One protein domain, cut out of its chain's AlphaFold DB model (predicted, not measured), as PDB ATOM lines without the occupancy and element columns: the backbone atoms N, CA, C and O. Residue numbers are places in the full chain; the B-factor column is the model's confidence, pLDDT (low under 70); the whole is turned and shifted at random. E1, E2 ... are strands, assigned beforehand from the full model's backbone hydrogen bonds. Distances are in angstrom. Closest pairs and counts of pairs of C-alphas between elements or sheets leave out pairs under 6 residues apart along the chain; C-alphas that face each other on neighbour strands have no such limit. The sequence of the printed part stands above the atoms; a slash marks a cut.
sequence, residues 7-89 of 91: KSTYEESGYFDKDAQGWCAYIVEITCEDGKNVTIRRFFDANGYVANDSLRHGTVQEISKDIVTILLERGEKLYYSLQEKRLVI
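This is residues 7 to 89 of the 91 residues of an uncharacterized protein of Thermoflexibacter ruber (UniProt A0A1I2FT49). One long sheet of seven strands curls like part of a barrel and folds back on itself: the leaf E1, E2, E3 faces the leaf of short strands E5, E6, E7, with the bent E4 as the hinge. The second leaf covers only part of the first; the long strands E2, E3 and E4 and the link of residues 12 to 23 reach toward the opposite end. The printed part has 83 residues and no named helix; its class is all strand, and E1 to E7 follow in chain order across the antiparallel sheet, a meander, each strand the antiparallel neighbour of the one before. It is only just compact, close to loose, with a radius of gyration of the C-alphas of 14.2 A, and spans 43 by 24 by 21 A.

E1, residues 7 to 11, begins at C-alpha 7 (-41.203, -3.577, 1.245) and is 14.0 A long. E2, residues 24 to 32, measures 26.7 A, and E3, residues 37 to 46, 29.8 A. E4, residues 51 to 64, measures 35.1 A and bends by 78 degrees at residue 61. E5 is residues 67 to 72, E6 77 to 81, and E7 86 to 88, ending at C-alpha 88 (-50.547, 7.468, 5.632).

E1 and E2 form a hairpin, with N 8 and O 30 2.9 A apart. E2 and E3 run antiparallel at 172 degrees, with N 27 to O 43 at 2.8 A. E3 and E4 have N 40 to O 56 at 2.9 A. E4 and E5 stand at 123 degrees, with N 59 to O 71 at 2.8 A. Across the hairpin of E5 and E6, N 68 and O 80 are within hydrogen-bond range at 2.8 A, and across the hairpin of E6 and E7, N 88 and O 79 are within hydrogen-bond range at 2.8 A. The closest C-alphas of edge strands E1 and E7, Ser 8 and Arg 86, are 7.0 A apart.

The farthest C-alphas, Gln 21 and Glu 62, are 42.9 A apart. The printed part has no cut; the link E1 to E2 is long. Residues 13 to 25 and 48 to 51 have pLDDT under 70.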
ATOM      1  N   LYS A   7     -40.399  -3.205   2.404       96.00
ATOM      2  CA  LYS A   7     -41.203  -3.577   1.245       96.00
ATOM      3  C   LYS A   7     -42.627  -3.824   1.698       96.00
ATOM      4  O   LYS A   7     -42.836  -4.489   2.714       96.00
ATOM      5  N   SER A   8     -43.604  -3.304   0.969       94.56
ATOM      6  CA  SER A   8     -45.017  -3.564   1.243       94.56
ATOM      7  C   SER A   8     -45.859  -3.479  -0.018       94.56
ATOM      8  O   SER A   8     -45.571  -2.685  -0.910       94.56
ATOM      9  N   THR A   9     -46.895  -4.312  -0.056       92.19
ATOM     10  CA  THR A   9     -47.913  -4.352  -1.104       92.19
ATOM     11  C   THR A   9     -49.268  -4.360  -0.409       92.19
ATOM     12  O   THR A   9     -49.506  -5.222   0.438       92.19
ATOM     13  N   TYR A  10     -50.128  -3.393  -0.715       88.69
ATOM     14  CA  TYR A  10     -51.447  -3.260  -0.091       88.69
ATOM     15  C   TYR A  10     -52.459  -2.646  -1.059       88.69
ATOM     16  O   TYR A  10     -52.085  -2.044  -2.063       88.69
ATOM     17  N   GLU A  11     -53.743  -2.807  -0.750       85.38
ATOM     18  CA  GLU A  11     -54.845  -2.204  -1.498       85.38
ATOM     19  C   GLU A  11     -55.177  -0.809  -0.928       85.38
ATOM     20  O   GLU A  11     -55.344  -0.659   0.284       85.38
ATOM     21  N   GLU A  12     -55.218   0.225  -1.775       77.62
ATOM     22  CA  GLU A  12     -55.435   1.630  -1.376       77.62
ATOM     23  C   GLU A  12     -56.909   1.917  -1.060       77.62
ATOM     24  O   GLU A  12     -57.222   2.613  -0.094       77.62
ATOM     25  N   SER A  13     -57.825   1.341  -1.839       65.88
ATOM     26  CA  SER A  13     -59.265   1.377  -1.602       65.88
ATOM     27  C   SER A  13     -59.702  -0.013  -1.160       65.88
ATOM     28  O   SER A  13     -59.774  -0.913  -1.978       65.88
ATOM     29  N   GLY A  14     -59.982  -0.209   0.130       52.44
ATOM     30  CA  GLY A  14     -60.376  -1.509   0.701       52.44
ATOM     31  C   GLY A  14     -61.732  -2.064   0.228       52.44
ATOM     32  O   GLY A  14     -62.493  -2.574   1.049       52.44
ATOM     33  N   TYR A  15     -62.079  -1.910  -1.051       48.34
ATOM     34  CA  TYR A  15     -63.289  -2.409  -1.684       48.34
ATOM     35  C   TYR A  15     -62.922  -3.468  -2.725       48.34
ATOM     36  O   TYR A  15     -62.721  -3.171  -3.901       48.34
ATOM     37  N   PHE A  16     -62.879  -4.716  -2.266       51.22
ATOM     38  CA  PHE A  16     -62.775  -5.890  -3.119       51.22
ATOM     39  C   PHE A  16     -64.168  -6.503  -3.304       51.22
ATOM     40  O   PHE A  16     -64.637  -7.255  -2.446       51.22
ATOM     41  N   ASP A  17     -64.849  -6.177  -4.404       49.38
ATOM     42  CA  ASP A  17     -66.121  -6.815  -4.756       49.38
ATOM     43  C   ASP A  17     -65.863  -8.058  -5.610       49.38
ATOM     44  O   ASP A  17     -65.586  -7.979  -6.808       49.38
ATOM     45  N   LYS A  18     -65.918  -9.224  -4.959       49.75
ATOM     46  CA  LYS A  18     -65.732 -10.540  -5.593       49.75
ATOM     47  C   LYS A  18     -66.867 -10.923  -6.536       49.75
ATOM     48  O   LYS A  18     -66.663 -11.806  -7.369       49.75
ATOM     49  N   ASP A  19     -68.032 -10.294  -6.412       57.12
ATOM     50  CA  ASP A  19     -69.261 -10.803  -7.018       57.12
ATOM     51  C   ASP A  19     -69.643 -10.051  -8.306       57.12
ATOM     52  O   ASP A  19     -70.480 -10.520  -9.082       57.12
ATOM     53  N   ALA A  20     -68.965  -8.943  -8.616       47.94
ATOM     54  CA  ALA A  20     -69.205  -8.129  -9.805       47.94
ATOM     55  C   ALA A  20     -68.198  -8.394 -10.948       47.94
ATOM     56  O   ALA A  20     -67.572  -7.463 -11.431       47.94
ATOM     57  N   GLN A  21     -68.031  -9.655 -11.381       49.44
ATOM     58  CA  GLN A  21     -67.351 -10.096 -12.630       49.44
ATOM     59  C   GLN A  21     -66.213  -9.198 -13.173       49.44
ATOM     60  O   GLN A  21     -66.140  -8.905 -14.368       49.44
ATOM     61  N   GLY A  22     -65.297  -8.781 -12.304       50.34
ATOM     62  CA  GLY A  22     -64.270  -7.835 -12.680       50.34
ATOM     63  C   GLY A  22     -63.395  -7.443 -11.497       50.34
ATOM     64  O   GLY A  22     -63.875  -7.209 -10.394       50.34
ATOM     65  N   TRP A  23     -62.088  -7.430 -11.726       55.28
ATOM     66  CA  TRP A  23     -61.078  -7.251 -10.698       55.28
ATOM     67  C   TRP A  23     -60.733  -5.763 -10.610       55.28
ATOM     68  O   TRP A  23     -59.729  -5.330 -11.161       55.28
ATOM     69  N   CYS A  24     -61.582  -4.969  -9.952       60.84
ATOM     70  CA  CYS A  24     -61.234  -3.594  -9.594       60.84
ATOM     71  C   CYS A  24     -60.196  -3.630  -8.467       60.84
ATOM     72  O   CYS A  24     -60.567  -3.783  -7.308       60.84
ATOM     73  N   ALA A  25     -58.908  -3.515  -8.790       69.50
ATOM     74  CA  ALA A  25     -57.835  -3.528  -7.794       69.50
ATOM     75  C   ALA A  25     -57.063  -2.208  -7.829       69.50
ATOM     76  O   ALA A  25     -56.608  -1.805  -8.894       69.50
ATOM     77  N   TYR A  26     -56.884  -1.561  -6.674       82.12
ATOM     78  CA  TYR A  26     -55.981  -0.416  -6.502       82.12
ATOM     79  C   TYR A  26     -54.816  -0.834  -5.613       82.12
ATOM     80  O   TYR A  26     -54.886  -0.724  -4.393       82.12
ATOM     81  N   ILE A  27     -53.750  -1.344  -6.215       87.81
ATOM     82  CA  ILE A  27     -52.596  -1.876  -5.495       87.81
ATOM     83  C   ILE A  27     -51.489  -0.832  -5.430       87.81
ATOM     84  O   ILE A  27     -51.116  -0.229  -6.436       87.81
ATOM     85  N   VAL A  28     -50.915  -0.666  -4.243       90.81
ATOM     86  CA  VAL A  28     -49.696   0.106  -4.023       90.81
ATOM     87  C   VAL A  28     -48.586  -0.843  -3.616       90.81
ATOM     88  O   VAL A  28     -48.700  -1.555  -2.620       90.81
ATOM     89  N   GLU A  29     -47.492  -0.814  -4.365       94.19
ATOM     90  CA  GLU A  29     -46.230  -1.445  -4.005       94.19
ATOM     91  C   GLU A  29     -45.232  -0.355  -3.628       94.19
ATOM     92  O   GLU A  29     -45.056   0.621  -4.357       94.19
ATOM     93  N   ILE A  30     -44.566  -0.516  -2.491       95.94
ATOM     94  CA  ILE A  30     -43.510   0.387  -2.044       95.94
ATOM     95  C   ILE A  30     -42.286  -0.414  -1.618       95.94
ATOM     96  O   ILE A  30     -42.409  -1.389  -0.872       95.94
ATOM     97  N   THR A  31     -41.110  -0.011  -2.090       97.25
ATOM     98  CA  THR A  31     -39.831  -0.659  -1.782       97.25
ATOM     99  C   THR A  31     -38.749   0.364  -1.464       97.25
ATOM    100  O   THR A  31     -38.664   1.413  -2.095       97.25
ATOM    101  N   CYS A  32     -37.903   0.034  -0.493       96.00
ATOM    102  CA  CYS A  32     -36.655   0.710  -0.164       96.00
ATOM    103  C   CYS A  32     -35.649  -0.371   0.237       96.00
ATOM    104  O   CYS A  32     -35.822  -1.017   1.270       96.00
ATOM    105  N   GLU A  33     -34.650  -0.622  -0.607       93.81
ATOM    106  CA  GLU A  33     -33.701  -1.740  -0.441       93.81
ATOM    107  C   GLU A  33     -32.303  -1.276  -0.015       93.81
ATOM    108  O   GLU A  33     -31.530  -2.052   0.540       93.81
ATOM    109  N   ASP A  34     -31.984  -0.002  -0.235       92.38
ATOM    110  CA  ASP A  34     -30.672   0.594   0.030       92.38
ATOM    111  C   ASP A  34     -30.674   1.578   1.213       92.38
ATOM    112  O   ASP A  34     -29.657   2.209   1.504       92.38
ATOM    113  N   GLY A  35     -31.809   1.727   1.906       92.25
ATOM    114  CA  GLY A  35     -31.958   2.665   3.018       92.25
ATOM    115  C   GLY A  35     -32.221   4.113   2.627       92.25
ATOM    116  O   GLY A  35     -32.366   4.950   3.519       92.25
ATOM    117  N   LYS A  36     -32.276   4.433   1.331       94.06
ATOM    118  CA  LYS A  36     -32.335   5.815   0.850       94.06
ATOM    119  C   LYS A  36     -33.332   6.023  -0.279       94.06
ATOM    120  O   LYS A  36     -34.098   6.979  -0.216       94.06
ATOM    121  N   ASN A  37     -33.297   5.202  -1.315       96.12
ATOM    122  CA  ASN A  37     -34.131   5.344  -2.497       96.12
ATOM    123  C   ASN A  37     -35.406   4.526  -2.335       96.12
ATOM    124  O   ASN A  37     -35.379   3.366  -1.928       96.12
ATOM    125  N   VAL A  38     -36.528   5.153  -2.668       96.81
ATOM    126  CA  VAL A  38     -37.852   4.561  -2.538       96.81
ATOM    127  C   VAL A  38     -38.509   4.501  -3.903       96.81
ATOM    128  O   VAL A  38     -38.615   5.517  -4.591       96.81
ATOM    129  N   THR A  39     -39.000   3.324  -4.261       97.00
ATOM    130  CA  THR A  39     -39.816   3.114  -5.454       97.00
ATOM    131  C   THR A  39     -41.250   2.872  -5.022       97.00
ATOM    132  O   THR A  39     -41.508   2.065  -4.129       97.00
ATOM    133  N   ILE A  40     -42.187   3.587  -5.639       95.12
ATOM    134  CA  ILE A  40     -43.621   3.442  -5.400       95.12
ATOM    135  C   ILE A  40     -44.287   3.149  -6.731       95.12
ATOM    136  O   ILE A  40     -44.245   3.973  -7.645       95.12
ATOM    137  N   ARG A  41     -44.933   1.994  -6.827       93.75
ATOM    138  CA  ARG A  41     -45.759   1.617  -7.965       93.75
ATOM    139  C   ARG A  41     -47.215   1.622  -7.533       93.75
ATOM    140  O   ARG A  41     -47.560   0.983  -6.544       93.75
ATOM    141  N   ARG A  42     -48.066   2.340  -8.257       89.94
ATOM    142  CA  ARG A  42     -49.520   2.231  -8.117       89.94
ATOM    143  C   ARG A  42     -50.071   1.577  -9.365       89.94
ATOM    144  O   ARG A  42     -49.938   2.140 -10.451       89.94
ATOM    145  N   PHE A  43     -50.676   0.417  -9.178       84.12
ATOM    146  CA  PHE A  43     -51.335  -0.346 -10.218       84.12
ATOM    147  C   PHE A  43     -52.843  -0.311  -9.985       84.12
ATOM    148  O   PHE A  43     -53.321  -0.615  -8.894       84.12
ATOM    149  N   PHE A  44     -53.575   0.061 -11.025       82.31
ATOM    150  CA  PHE A  44     -55.023   0.038 -11.073       82.31
ATOM    151  C   PHE A  44     -55.472  -0.770 -12.283       82.31
ATOM    152  O   PHE A  44     -55.010  -0.507 -13.393       82.31
ATOM    153  N   ASP A  45     -56.389  -1.706 -12.069       74.44
ATOM    154  CA  ASP A  45     -57.134  -2.354 -13.143       74.44
ATOM    155  C   ASP A  45     -58.630  -2.170 -12.903       74.44
ATOM    156  O   ASP A  45     -59.130  -2.512 -11.836       74.44
ATOM    157  N   ALA A  46     -59.339  -1.610 -13.882       72.75
ATOM    158  CA  ALA A  46     -60.797  -1.536 -13.899       72.75
ATOM    159  C   ALA A  46     -61.364  -2.697 -14.716       72.75
ATOM    160  O   ALA A  46     -61.834  -2.486 -15.835       72.75
ATOM    161  N   ASN A  47     -61.315  -3.923 -14.199       70.19
ATOM    162  CA  ASN A  47     -61.911  -5.092 -14.861       70.19
ATOM    163  C   ASN A  47     -61.355  -5.342 -16.279       70.19
ATOM    164  O   ASN A  47     -62.105  -5.705 -17.184       70.19
ATOM    165  N   GLY A  48     -60.064  -5.092 -16.504       64.69
ATOM    166  CA  GLY A  48     -59.421  -5.196 -17.813       64.69
ATOM    167  C   GLY A  48     -59.720  -4.045 -18.779       64.69
ATOM    168  O   GLY A  48     -59.213  -4.059 -19.901       64.69
ATOM    169  N   TYR A  49     -60.524  -3.047 -18.390       63.31
ATOM    170  CA  TYR A  49     -60.874  -1.910 -19.254       63.31
ATOM    171  C   TYR A  49     -59.895  -0.745 -19.139       63.31
ATOM    172  O   TYR A  49     -59.644  -0.050 -20.124       63.31
ATOM    173  N   VAL A  50     -59.360  -0.503 -17.941       63.28
ATOM    174  CA  VAL A  50     -58.435   0.603 -17.681       63.28
ATOM    175  C   VAL A  50     -57.311   0.088 -16.803       63.28
ATOM    176  O   VAL A  50     -57.454   0.025 -15.587       63.28
ATOM    177  N   ALA A  51     -56.193  -0.254 -17.437       68.75
ATOM    178  CA  ALA A  51     -54.942  -0.499 -16.742       68.75
ATOM    179  C   ALA A  51     -54.201   0.834 -16.587       68.75
ATOM    180  O   ALA A  51     -53.860   1.484 -17.579       68.75
ATOM    181  N   ASN A  52     -53.952   1.252 -15.351       78.12
ATOM    182  CA  ASN A  52     -53.022   2.329 -15.050       78.12
ATOM    183  C   ASN A  52     -51.900   1.765 -14.184       78.12
ATOM    184  O   ASN A  52     -52.147   1.175 -13.138       78.12
ATOM    185  N   ASP A  53     -50.668   1.943 -14.633       86.06
ATOM    186  CA  ASP A  53     -49.474   1.541 -13.911       86.06
ATOM    187  C   ASP A  53     -48.566   2.761 -13.816       86.06
ATOM    188  O   ASP A  53     -48.003   3.223 -14.812       86.06
ATOM    189  N   SER A  54     -48.488   3.333 -12.618       90.75
ATOM    190  CA  SER A  54     -47.684   4.518 -12.359       90.75
ATOM    191  C   SER A  54     -46.531   4.168 -11.437       90.75
ATOM    192  O   SER A  54     -46.725   3.733 -10.304       90.75
ATOM    193  N   LEU A  55     -45.316   4.395 -11.927       93.88
ATOM    194  CA  LEU A  55     -44.086   4.239 -11.166       93.88
ATOM    195  C   LEU A  55     -43.561   5.621 -10.781       93.88
ATOM    196  O   LEU A  55     -43.440   6.504 -11.630       93.88
ATOM    197  N   ARG A  56     -43.255   5.815  -9.501       95.25
ATOM    198  CA  ARG A  56     -42.679   7.050  -8.964       95.25
ATOM    199  C   ARG A  56     -41.479   6.717  -8.099       95.25
ATOM    200  O   ARG A  56     -41.459   5.697  -7.413       95.25
ATOM    201  N   HIS A  57     -40.517   7.627  -8.096       97.12
ATOM    202  CA  HIS A  57     -39.311   7.502  -7.293       97.12
ATOM    203  C   HIS A  57     -39.241   8.620  -6.261       97.12
ATOM    204  O   HIS A  57     -39.703   9.745  -6.487       97.12
ATOM    205  N   GLY A  58     -38.646   8.305  -5.120       96.75
ATOM    206  CA  GLY A  58     -38.393   9.254  -4.057       96.75
ATOM    207  C   GLY A  58     -37.199   8.865  -3.207       96.75
ATOM    208  O   GLY A  58     -36.521   7.870  -3.452       96.75
ATOM    209  N   THR A  59     -36.942   9.681  -2.196       97.44
ATOM    210  CA  THR A  59     -35.852   9.476  -1.245       97.44
ATOM    211  C   THR A  59     -36.359   9.599   0.182       97.44
ATOM    212  O   THR A  59     -37.177  10.471   0.481       97.44
ATOM    213  N   VAL A  60     -35.861   8.740   1.067       96.31
ATOM    214  CA  VAL A  60     -36.054   8.866   2.512       96.31
ATOM    215  C   VAL A  60     -35.375  10.152   2.973       96.31
ATOM    216  O   VAL A  60     -34.181  10.348   2.750       96.31
ATOM    217  N   GLN A  61     -36.146  11.037   3.597       96.19
ATOM    218  CA  GLN A  61     -35.652  12.297   4.155       96.19
ATOM    219  C   GLN A  61     -35.452  12.203   5.664       96.19
ATOM    220  O   GLN A  61     -34.452  12.670   6.197       96.19
ATOM    221  N   GLU A  62     -36.423  11.606   6.349       94.00
ATOM    222  CA  GLU A  62     -36.471  11.550   7.802       94.00
ATOM    223  C   GLU A  62     -37.232  10.301   8.242       94.00
ATOM    224  O   GLU A  62     -38.154   9.849   7.559       94.00
ATOM    225  N   ILE A  63     -36.847   9.766   9.398       92.62
ATOM    226  CA  ILE A  63     -37.569   8.710  10.097       92.62
ATOM    227  C   ILE A  63     -37.882   9.253  11.487       92.62
ATOM    228  O   ILE A  63     -36.965   9.555  12.252       92.62
ATOM    229  N   SER A  64     -39.164   9.389  11.810       93.00
ATOM    230  CA  SER A  64     -39.619   9.855  13.118       93.00
ATOM    231  C   SER A  64     -40.589   8.844  13.703       93.00
ATOM    232  O   SER A  64     -41.668   8.615  13.151       93.00
ATOM    233  N   LYS A  65     -40.186   8.223  14.819       90.06
ATOM    234  CA  LYS A  65     -40.854   7.049  15.399       90.06
ATOM    235  C   LYS A  65     -40.989   5.948  14.339       90.06
ATOM    236  O   LYS A  65     -39.987   5.372  13.930       90.06
ATOM    237  N   ASP A  66     -42.204   5.746  13.844       93.69
ATOM    238  CA  ASP A  66     -42.576   4.676  12.923       93.69
ATOM    239  C   ASP A  66     -42.937   5.232  11.538       93.69
ATOM    240  O   ASP A  66     -43.378   4.485  10.670       93.69
ATOM    241  N   ILE A  67     -42.777   6.543  11.324       95.56
ATOM    242  CA  ILE A  67     -43.118   7.221  10.075       95.56
ATOM    243  C   ILE A  67     -41.847   7.572   9.308       95.56
ATOM    244  O   ILE A  67     -40.954   8.251   9.813       95.56
ATOM    245  N   VAL A  68     -41.801   7.138   8.053       95.94
ATOM    246  CA  VAL A  68     -40.768   7.470   7.076       95.94
ATOM    247  C   VAL A  68     -41.304   8.570   6.172       95.94
ATOM    248  O   VAL A  68     -42.284   8.372   5.452       95.94
ATOM    249  N   THR A  69     -40.648   9.724   6.184       96.75
ATOM    250  CA  THR A  69     -40.941  10.822   5.260       96.75
ATOM    251  C   THR A  69     -40.177  10.598   3.962       96.75
ATOM    252  O   THR A  69     -38.946  10.515   3.954       96.75
ATOM    253  N   ILE A  70     -40.905  10.532   2.852       97.00
ATOM    254  CA  ILE A  70     -40.386  10.274   1.511       97.00
ATOM    255  C   ILE A  70     -40.592  11.530   0.667       97.00
ATOM    256  O   ILE A  70     -41.715  12.010   0.532       97.00
ATOM    257  N   LEU A  71     -39.524  12.051   0.068       97.56
ATOM    258  CA  LEU A  71     -39.597  13.132  -0.913       97.56
ATOM    259  C   LEU A  71     -39.548  12.542  -2.317       97.56
ATOM    260  O   LEU A  71     -38.536  11.959  -2.705       97.56
ATOM    261  N   LEU A  72     -40.631  12.694  -3.072       96.69
ATOM    262  CA  LEU A  72     -40.700  12.275  -4.466       96.69
ATOM    263  C   LEU A  72     -39.902  13.211  -5.376       96.69
ATOM    264  O   LEU A  72     -39.692  14.382  -5.064       96.69
ATOM    265  N   GLU A  73     -39.546  12.715  -6.558       93.69
ATOM    266  CA  GLU A  73     -38.818  13.456  -7.602       93.69
ATOM    267  C   GLU A  73     -39.459  14.805  -7.996       93.69
ATOM    268  O   GLU A  73     -38.762  15.721  -8.423       93.69
ATOM    269  N   ARG A  74     -40.781  14.960  -7.816       92.31
ATOM    270  CA  ARG A  74     -41.530  16.201  -8.105       92.31
ATOM    271  C   ARG A  74     -41.676  17.145  -6.905       92.31
ATOM    272  O   ARG A  74     -42.417  18.117  -6.987       92.31
ATOM    273  N   GLY A  75     -41.015  16.854  -5.786       92.56
ATOM    274  CA  GLY A  75     -41.078  17.662  -4.562       92.56
ATOM    275  C   GLY A  75     -42.271  17.360  -3.648       92.56
ATOM    276  O   GLY A  75     -42.373  17.931  -2.564       92.56
ATOM    277  N   GLU A  76     -43.162  16.452  -4.047       94.81
ATOM    278  CA  GLU A  76     -44.255  15.963  -3.203       94.81
ATOM    279  C   GLU A  76     -43.705  15.136  -2.034       94.81
ATOM    280  O   GLU A  76     -42.805  14.311  -2.214       94.81
ATOM    281  N   LYS A  77     -44.272  15.322  -0.840       95.69
ATOM    282  CA  LYS A  77     -43.941  14.518   0.339       95.69
ATOM    283  C   LYS A  77     -44.994  13.444   0.560       95.69
ATOM    284  O   LYS A  77     -46.187  13.739   0.568       95.69
ATOM    285  N   LEU A  78     -44.536  12.222   0.787       95.31
ATOM    286  CA  LEU A  78     -45.347  11.097   1.227       95.31
ATOM    287  C   LEU A  78     -44.856  10.606   2.583       95.31
ATOM    288  O   LEU A  78     -43.689  10.777   2.933       95.31
ATOM    289  N   TYR A  79     -45.752   9.975   3.330       96.00
ATOM    290  CA  TYR A  79     -45.464   9.458   4.658       96.00
ATOM    291  C   TYR A  79     -45.810   7.981   4.666       96.00
ATOM    292  O   TYR A  79     -46.918   7.598   4.299       96.00
ATOM    293  N   TYR A  80     -44.849   7.151   5.040       95.50
ATOM    294  CA  TYR A  80     -45.004   5.707   5.097       95.50
ATOM    295  C   TYR A  80     -44.910   5.240   6.545       95.50
ATOM    296  O   TYR A  80     -43.929   5.534   7.223       95.50
ATOM    297  N   SER A  81     -45.922   4.516   7.020       95.12
ATOM    298  CA  SER A  81     -45.911   3.919   8.354       95.12
ATOM    299  C   SER A  81     -45.241   2.549   8.312       95.12
ATOM    300  O   SER A  81     -45.721   1.634   7.644       95.12
ATOM    301  N   LEU A  82     -44.145   2.387   9.054       94.12
ATOM    302  CA  LEU A  82     -43.452   1.112   9.258       94.12
ATOM    303  C   LEU A  82     -44.319   0.118  10.036       94.12
ATOM    304  O   LEU A  82     -44.219  -1.089   9.813       94.12
ATOM    305  N   GLN A  83     -45.181   0.623  10.922       94.38
ATOM    306  CA  GLN A  83     -46.096  -0.192  11.712       94.38
ATOM    307  C   GLN A  83     -47.270  -0.697  10.865       94.38
ATOM    308  O   GLN A  83     -47.552  -1.893  10.851       94.38
ATOM    309  N   GLU A  84     -47.943   0.206  10.144       93.44
ATOM    310  CA  GLU A  84     -49.110  -0.139   9.319       93.44
ATOM    311  C   GLU A  84     -48.723  -0.706   7.951       93.44
ATOM    312  O   GLU A  84     -49.575  -1.248   7.248       93.44
ATOM    313  N   LYS A  85     -47.445  -0.587   7.569       95.19
ATOM    314  CA  LYS A  85     -46.895  -1.052   6.291       95.19
ATOM    315  C   LYS A  85     -47.614  -0.459   5.074       95.19
ATOM    316  O   LYS A  85     -47.810  -1.123   4.057       95.19
ATOM    317  N   ARG A  86     -48.007   0.816   5.175       94.75
ATOM    318  CA  ARG A  86     -48.732   1.555   4.129       94.75
ATOM    319  C   ARG A  86     -48.449   3.053   4.170       94.75
ATOM    320  O   ARG A  86     -47.919   3.569   5.157       94.75
ATOM    321  N   LEU A  87     -48.802   3.753   3.091       93.50
ATOM    322  CA  LEU A  87     -48.799   5.214   3.069       93.50
ATOM    323  C   LEU A  87     -49.920   5.748   3.967       93.50
ATOM    324  O   LEU A  87     -51.020   5.202   3.993       93.50
ATOM    325  N   VAL A  88     -49.628   6.820   4.694       93.50
ATOM    326  CA  VAL A  88     -50.547   7.468   5.632       93.50
ATOM    327  C   VAL A  88     -50.558   8.979   5.407       93.50
ATOM    328  O   VAL A  88     -49.648   9.546   4.800       93.50
ATOM    329  N   ILE A  89     -51.600   9.636   5.907       86.44
ATOM    330  CA  ILE A  89     -51.680  11.096   5.962       86.44
ATOM    331  C   ILE A  89     -51.185  11.519   7.353       86.44
ATOM    332  O   ILE A  89     -51.644  10.942   8.341       86.44
TER     333      ILE A  89